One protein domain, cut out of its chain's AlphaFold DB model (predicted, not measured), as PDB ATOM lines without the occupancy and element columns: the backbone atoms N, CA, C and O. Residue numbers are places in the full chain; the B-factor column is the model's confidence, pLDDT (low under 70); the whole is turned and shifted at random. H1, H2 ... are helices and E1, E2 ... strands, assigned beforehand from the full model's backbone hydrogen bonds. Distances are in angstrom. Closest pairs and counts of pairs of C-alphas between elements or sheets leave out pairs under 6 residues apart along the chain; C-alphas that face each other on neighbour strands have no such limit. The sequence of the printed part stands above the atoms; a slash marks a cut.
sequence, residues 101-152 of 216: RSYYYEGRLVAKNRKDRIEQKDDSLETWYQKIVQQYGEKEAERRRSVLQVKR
ATOM      1  N   ARG A 101      34.301   8.252  21.841       95.31
ATOM      2  CA  ARG A 101      34.985   7.924  20.588       95.31
ATOM      3  C   ARG A 101      36.331   8.634  20.583       95.31
ATOM      4  O   ARG A 101      36.367   9.803  20.944       95.31
ATOM      5  N   SER A 102      37.391   7.982  20.131       97.06
ATOM      6  CA  SER A 102      38.728   8.588  20.090       97.06
ATOM      7  C   SER A 102      39.281   8.583  18.673       97.06
ATOM      8  O   SER A 102      39.079   7.617  17.932       97.06
ATOM      9  N   TYR A 103      39.962   9.664  18.314       97.88
ATOM     10  CA  TYR A 103      40.576   9.880  17.013       97.88
ATOM     11  C   TYR A 103      42.078  10.023  17.187       97.88
ATOM     12  O   TYR A 103      42.529  10.803  18.028       97.88
ATOM     13  N   TYR A 104      42.829   9.271  16.392       98.00
ATOM     14  CA  TYR A 104      44.278   9.254  16.445       98.00
ATOM     15  C   TYR A 104      44.863   9.653  15.098       98.00
ATOM     16  O   TYR A 104      44.455   9.130  14.061       98.00
ATOM     17  N   TYR A 105      45.837  10.552  15.132       96.50
ATOM     18  CA  TYR A 105      46.662  10.917  13.989       96.50
ATOM     19  C   TYR A 105      48.083  10.446  14.290       96.50
ATOM     20  O   TYR A 105      48.608  10.761  15.357       96.50
ATOM     21  N   GLU A 106      48.662   9.624  13.411       94.31
ATOM     22  CA  GLU A 106      50.012   9.057  13.602       94.31
ATOM     23  C   GLU A 106      50.199   8.400  14.991       94.31
ATOM     24  O   GLU A 106      51.210   8.560  15.669       94.31
ATOM     25  N   GLY A 107      49.166   7.690  15.463       94.50
ATOM     26  CA  GLY A 107      49.167   6.999  16.759       94.50
ATOM     27  C   GLY A 107      48.946   7.890  17.990       94.50
ATOM     28  O   GLY A 107      48.784   7.366  19.092       94.50
ATOM     29  N   ARG A 108      48.870   9.218  17.841       96.50
ATOM     30  CA  ARG A 108      48.616  10.156  18.949       96.50
ATOM     31  C   ARG A 108      47.147  10.529  19.032       96.50
ATOM     32  O   ARG A 108      46.514  10.773  18.010       96.50
ATOM     33  N   LEU A 109      46.605  10.585  20.248       97.00
ATOM     34  CA  LEU A 109      45.233  11.036  20.474       97.00
ATOM     35  C   LEU A 109      45.132  12.522  20.121       97.00
ATOM     36  O   LEU A 109      45.801  13.337  20.748       97.00
ATOM     37  N   VAL A 110      44.292  12.856  19.145       97.06
ATOM     38  CA  VAL A 110      44.112  14.242  18.684       97.06
ATOM     39  C   VAL A 110      42.728  14.803  18.970       97.06
ATOM     40  O   VAL A 110      42.581  16.012  19.087       97.06
ATOM     41  N   ALA A 111      41.718  13.940  19.092       97.12
ATOM     42  CA  ALA A 111      40.366  14.379  19.400       97.12
ATOM     43  C   ALA A 111      39.526  13.284  20.064       97.12
ATOM     44  O   ALA A 111      39.753  12.078  19.883       97.12
ATOM     45  N   LYS A 112      38.485  13.712  20.779       96.31
ATOM     46  CA  LYS A 112      37.455  12.851  21.354       96.31
ATOM     47  C   LYS A 112      36.053  13.305  20.991       96.31
ATOM     48  O   LYS A 112      35.704  14.467  21.109       96.31
ATOM     49  N   ASN A 113      35.206  12.341  20.644       95.56
ATOM     50  CA  ASN A 113      33.841  12.564  20.170       95.56
ATOM     51  C   ASN A 113      33.786  13.416  18.883       95.56
ATOM     52  O   ASN A 113      34.764  14.010  18.441       95.56
ATOM     53  N   ARG A 114      32.636  13.393  18.200       94.44
ATOM     54  CA  ARG A 114      32.456  14.178  16.965       94.44
ATOM     55  C   ARG A 114      32.283  15.668  17.256       94.44
ATOM     56  O   ARG A 114      32.819  16.478  16.519       94.44
ATOM     57  N   LYS A 115      31.538  15.966  18.320       94.75
ATOM     58  CA  LYS A 115      31.219  17.300  18.829       94.75
ATOM     59  C   LYS A 115      31.575  17.370  20.305       94.75
ATOM     60  O   LYS A 115      31.608  16.318  20.959       94.75
ATOM     61  N   ASP A 116      31.787  18.582  20.797       92.06
ATOM     62  CA  ASP A 116      32.098  18.829  22.199       92.06
ATOM     63  C   ASP A 116      30.968  18.350  23.117       92.06
ATOM     64  O   ASP A 116      29.780  18.343  22.772       92.06
ATOM     65  N   ARG A 117      31.366  17.915  24.309       88.50
ATOM     66  CA  ARG A 117      30.464  17.556  25.401       88.50
ATOM     67  C   ARG A 117      30.733  18.461  26.590       88.50
ATOM     68  O   ARG A 117      31.817  19.020  26.723       88.50
ATOM     69  N   ILE A 118      29.738  18.564  27.467       87.75
ATOM     70  CA  ILE A 118      29.871  19.279  28.737       87.75
ATOM     71  C   ILE A 118      31.088  18.718  29.487       87.75
ATOM     72  O   ILE A 118      31.208  17.501  29.628       87.75
ATOM     73  N   GLU A 119      31.981  19.616  29.917       87.94
ATOM     74  CA  GLU A 119      33.207  19.309  30.674       87.94
ATOM     75  C   GLU A 119      34.233  18.414  29.945       87.94
ATOM     76  O   GLU A 119      35.118  17.827  30.573       87.94
ATOM     77  N   GLN A 120      34.162  18.319  28.613       88.81
ATOM     78  CA  GLN A 120      35.200  17.645  27.834       88.81
ATOM     79  C   GLN A 120      36.512  18.447  27.888       88.81
ATOM     80  O   GLN A 120      36.522  19.649  27.647       88.81
ATOM     81  N   LYS A 121      37.622  17.772  28.216       91.94
ATOM     82  CA  LYS A 121      38.954  18.399  28.324       91.94
ATOM     83  C   LYS A 121      39.731  18.410  27.008       91.94
ATOM     84  O   LYS A 121      40.464  19.352  26.743       91.94
ATOM     85  N   ASP A 122      39.597  17.338  26.234       93.81
ATOM     86  CA  ASP A 122      40.252  17.180  24.935       93.81
ATOM     87  C   ASP A 122      39.380  17.799  23.830       93.81
ATOM     88  O   ASP A 122      38.155  17.826  23.957       93.81
ATOM     89  N   ASP A 123      39.977  18.225  22.718       95.88
ATOM     90  CA  ASP A 123      39.219  18.740  21.571       95.88
ATOM     91  C   ASP A 123      38.246  17.688  21.014       95.88
ATOM     92  O   ASP A 123      38.561  16.493  20.962       95.88
ATOM     93  N   SER A 124      37.076  18.110  20.532       97.25
ATOM     94  CA  SER A 124      36.295  17.273  19.618       97.25
ATOM     95  C   SER A 124      36.876  17.223  18.215       97.25
ATOM     96  O   SER A 124      37.745  18.014  17.858       97.25
ATOM     97  N   LEU A 125      36.409  16.271  17.398       97.38
ATOM     98  CA  LEU A 125      36.845  16.178  16.003       97.38
ATOM     99  C   LEU A 125      36.568  17.482  15.241       97.38
ATOM    100  O   LEU A 125      37.390  17.885  14.429       97.38
ATOM    101  N   GLU A 126      35.422  18.116  15.497       97.12
ATOM    102  CA  GLU A 126      35.045  19.402  14.907       97.12
ATOM    103  C   GLU A 126      36.026  20.505  15.320       97.12
ATOM    104  O   GLU A 126      36.625  21.144  14.458       97.12
ATOM    105  N   THR A 127      36.278  20.652  16.622       97.19
ATOM    106  CA  THR A 127      37.211  21.650  17.163       97.19
ATOM    107  C   THR A 127      38.641  21.424  16.670       97.19
ATOM    108  O   THR A 127      39.299  22.363  16.219       97.19
ATOM    109  N   TRP A 128      39.115  20.177  16.678       97.44
ATOM    110  CA  TRP A 128      40.423  19.813  16.135       97.44
ATOM    111  C   TRP A 128      40.519  20.132  14.639       97.44
ATOM    112  O   TRP A 128      41.491  20.744  14.206       97.44
ATOM    113  N   TYR A 129      39.498  19.780  13.852       97.56
ATOM    114  CA  TYR A 129      39.476  20.053  12.415       97.56
ATOM    115  C   TYR A 129      39.574  21.555  12.132       97.56
ATOM    116  O   TYR A 129      40.404  21.955  11.322       97.56
ATOM    117  N   GLN A 130      38.807  22.389  12.841       97.75
ATOM    118  CA  GLN A 130      38.863  23.846  12.672       97.75
ATOM    119  C   GLN A 130      40.248  24.422  12.991       97.75
ATOM    120  O   GLN A 130      40.744  25.270  12.250       97.75
ATOM    121  N   LYS A 131      40.929  23.913  14.029       97.38
ATOM    122  CA  LYS A 131      42.312  24.315  14.340       97.38
ATOM    123  C   LYS A 131      43.280  23.973  13.203       97.38
ATOM    124  O   LYS A 131      44.123  24.793  12.850       97.38
ATOM    125  N   ILE A 132      43.146  22.792  12.596       97.50
ATOM    126  CA  ILE A 132      43.988  22.390  11.458       97.50
ATOM    127  C   ILE A 132      43.669  23.214  10.206       97.50
ATOM    128  O   ILE A 132      44.601  23.614   9.514       97.50
ATOM    129  N   VAL A 133      42.395  23.520   9.935       97.81
ATOM    130  CA  VAL A 133      42.000  24.421   8.836       97.81
ATOM    131  C   VAL A 133      42.634  25.795   9.018       97.81
ATOM    132  O   VAL A 133      43.240  26.314   8.085       97.81
ATOM    133  N   GLN A 134      42.553  26.365  10.222       97.56
ATOM    134  CA  GLN A 134      43.136  27.672  10.518       97.56
ATOM    135  C   GLN A 134      44.662  27.685  10.343       97.56
ATOM    136  O   GLN A 134      45.224  28.696   9.933       97.56
ATOM    137  N   GLN A 135      45.333  26.572  10.644       96.88
ATOM    138  CA  GLN A 135      46.792  26.484  10.614       96.88
ATOM    139  C   GLN A 135      47.370  26.089   9.244       96.88
ATOM    140  O   GLN A 135      48.438  26.572   8.876       96.88
ATOM    141  N   TYR A 136      46.702  25.203   8.502       95.62
ATOM    142  CA  TYR A 136      47.241  24.578   7.283       95.62
ATOM    143  C   TYR A 136      46.305  24.667   6.065       95.62
ATOM    144  O   TYR A 136      46.670  24.229   4.973       95.62
ATOM    145  N   GLY A 137      45.105  25.223   6.231       96.38
ATOM    146  CA  GLY A 137      44.078  25.300   5.197       96.38
ATOM    147  C   GLY A 137      43.225  24.034   5.072       96.38
ATOM    148  O   GLY A 137      43.537  22.961   5.595       96.38
ATOM    149  N   GLU A 138      42.114  24.158   4.345       96.31
ATOM    150  CA  GLU A 138      41.093  23.108   4.237       96.31
ATOM    151  C   GLU A 138      41.594  21.821   3.578       96.31
ATOM    152  O   GLU A 138      41.283  20.728   4.046       96.31
ATOM    153  N   LYS A 139      42.410  21.928   2.518       96.44
ATOM    154  CA  LYS A 139      42.911  20.751   1.786       96.44
ATOM    155  C   LYS A 139      43.735  19.826   2.682       96.44
ATOM    156  O   LYS A 139      43.558  18.609   2.646       96.44
ATOM    157  N   GLU A 140      44.621  20.401   3.492       95.25
ATOM    158  CA  GLU A 140      45.462  19.629   4.407       95.25
ATOM    159  C   GLU A 140      44.650  19.108   5.600       95.25
ATOM    160  O   GLU A 140      44.828  17.960   6.009       95.25
ATOM    161  N   ALA A 141      43.697  19.894   6.111       96.44
ATOM    162  CA  ALA A 141      42.779  19.433   7.149       96.44
ATOM    163  C   ALA A 141      41.967  18.209   6.704       96.44
ATOM    164  O   ALA A 141      41.848  17.239   7.459       96.44
ATOM    165  N   GLU A 142      41.468  18.209   5.467       97.19
ATOM    166  CA  GLU A 142      40.723  17.082   4.908       97.19
ATOM    167  C   GLU A 142      41.604  15.842   4.742       97.19
ATOM    168  O   GLU A 142      41.219  14.744   5.152       97.19
ATOM    169  N   ARG A 143      42.823  16.021   4.215       96.31
ATOM    170  CA  ARG A 143      43.809  14.941   4.092       96.31
ATOM    171  C   ARG A 143      44.123  14.316   5.450       96.31
ATOM    172  O   ARG A 143      44.137  13.095   5.570       96.31
ATOM    173  N   ARG A 144      44.352  15.130   6.486       95.81
ATOM    174  CA  ARG A 144      44.643  14.616   7.834       95.81
ATOM    175  C   ARG A 144      43.437  13.939   8.462       95.81
ATOM    176  O   ARG A 144      43.596  12.919   9.125       95.81
ATOM    177  N   ARG A 145      42.233  14.473   8.239       96.12
ATOM    178  CA  ARG A 145      40.979  13.885   8.726       96.12
ATOM    179  C   ARG A 145      40.713  12.510   8.115       96.12
ATOM    180  O   ARG A 145      40.254  11.622   8.835       96.12
ATOM    181  N   SER A 146      40.997  12.324   6.825       96.31
ATOM    182  CA  SER A 146      40.708  11.074   6.106       96.31
ATOM    183  C   SER A 146      41.573   9.896   6.561       96.31
ATOM    184  O   SER A 146      41.116   8.755   6.517       96.31
ATOM    185  N   VAL A 147      42.779  10.164   7.070       96.94
ATOM    186  CA  VAL A 147      43.715   9.139   7.566       96.94
ATOM    187  C   VAL A 147      43.608   8.874   9.074       96.94
ATOM    188  O   VAL A 147      44.361   8.060   9.609       96.94
ATOM    189  N   LEU A 148      42.687   9.541   9.784       97.62
ATOM    190  CA  LEU A 148      42.524   9.350  11.227       97.62
ATOM    191  C   LEU A 148      42.137   7.910  11.567       97.62
ATOM    192  O   LEU A 148      41.140   7.365  11.086       97.62
ATOM    193  N   GLN A 149      42.855   7.331  12.524       97.75
ATOM    194  CA  GLN A 149      42.485   6.058  13.124       97.75
ATOM    195  C   GLN A 149      41.397   6.291  14.174       97.75
ATOM    196  O   GLN A 149      41.558   7.072  15.113       97.75
ATOM    197  N   VAL A 150      40.264   5.605  14.024       97.19
ATOM    198  CA  VAL A 150      39.082   5.836  14.862       97.19
ATOM    199  C   VAL A 150      38.841   4.664  15.802       97.19
ATOM    200  O   VAL A 150      38.417   3.588  15.381       97.19
ATOM    201  N   LYS A 151      38.968   4.906  17.109       96.56
ATOM    202  CA  LYS A 151      38.471   3.985  18.135       96.56
ATOM    203  C   LYS A 151      37.002   4.282  18.406       96.56
ATOM    204  O   LYS A 151      36.639   5.355  18.894       96.56
ATOM    205  N   ARG A 152      36.134   3.335  18.046       95.19
ATOM    206  CA  ARG A 152      34.679   3.488  18.174       95.19
ATOM    207  C   ARG A 152      34.268   3.633  19.642       95.19
ATOM    208  O   ARG A 152      34.834   3.004  20.533       95.19
TER     209      ARG A 152
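What this domain is: This is residues 101 to 152 of the 216 residues of an uncharacterized protein of Blautia hansenii (UniProt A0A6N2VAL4). A small three-stranded antiparallel sheet, E2 E1 E3, makes one side of the domain, and a V of two helices, H1 and H2, reaches away from it and comes back, with the start of H1 and the end of H2 next to the sheet. A long loop, residues 113 to 124, swings out between E2 and H1, and its Glu 119 lies at the opposite end of the domain from Lys 139 near the point of the V. The printed part has 52 residues, with two named helices and three named strands in the order E1, E2, H1, H2, E3; its class is mixed, helices and strands. It is compact, with a radius of gyration of the C-alphas of 10.5 A, and spans 29 by 20 by 14 A.

How they stand to each other: E1, residues 102 to 105, is the inner strand of the sheet. E2, residues 108 to 112, follows over a tight link and forms a hairpin with E1, antiparallel at 142 degrees; N 103 and O 111 are 2.9 A apart, within hydrogen-bond range. E3, residues 149 to 151, is the other antiparallel neighbour of E1, at 162 degrees, with N 104 and O 149 2.8 A apart, within hydrogen-bond range. H1, residues 125 to 136, is on the sheet but only grazes it, with its residues 125 to 129; the closest C-alphas of H1 and E2 are those of Leu 125 and Ala 111, 5.2 A apart. H2, residues 138 to 146, is only just on the sheet, with 5 pairs of C-alphas within 10 A, and only grazes it with its residues 144 to 146. H1 touches H2 with residues 129 to 133 alone, in a helical hairpin with a steep tilt of 42 degrees, opposite ways; the closest C-alphas are those of Val 133 and Ala 141, 5.3 A apart. In both helices every O i to N i+4 pair is within hydrogen-bond range. E2, H1, H2 and E3 form a split strand-helix-strand unit, two strands running the same way with E1 between them in the sheet, and its crossover is right-handed.

Where its parts are: E1 begins at C-alpha 102 (38.728, 8.588, 20.090) and is 10.3 A long from first to last C-alpha; E2 is 11.7 A long. H1 runs 16.0 A from C-alpha 125 (36.845, 16.178, 16.003) to C-alpha 136, and H2 measures 12.2 A. E3, 6.7 A long, ends at C-alpha 151 (38.471, 3.985, 18.135).

The domain as a whole: The C-alphas of Glu 119 and Lys 139 are the two farthest apart, at 30.5 A, while those of the first and last printed residues, Arg 101 and Arg 152, are 5.1 A apart. The printed part has no cut. The link from E2 to H1 is long, with 12 residues; those from E1 to E2, H1 to H2 and H2 to E3 are tight. The mean pLDDT of the printed part is 95.7, and no printed residue is under 70.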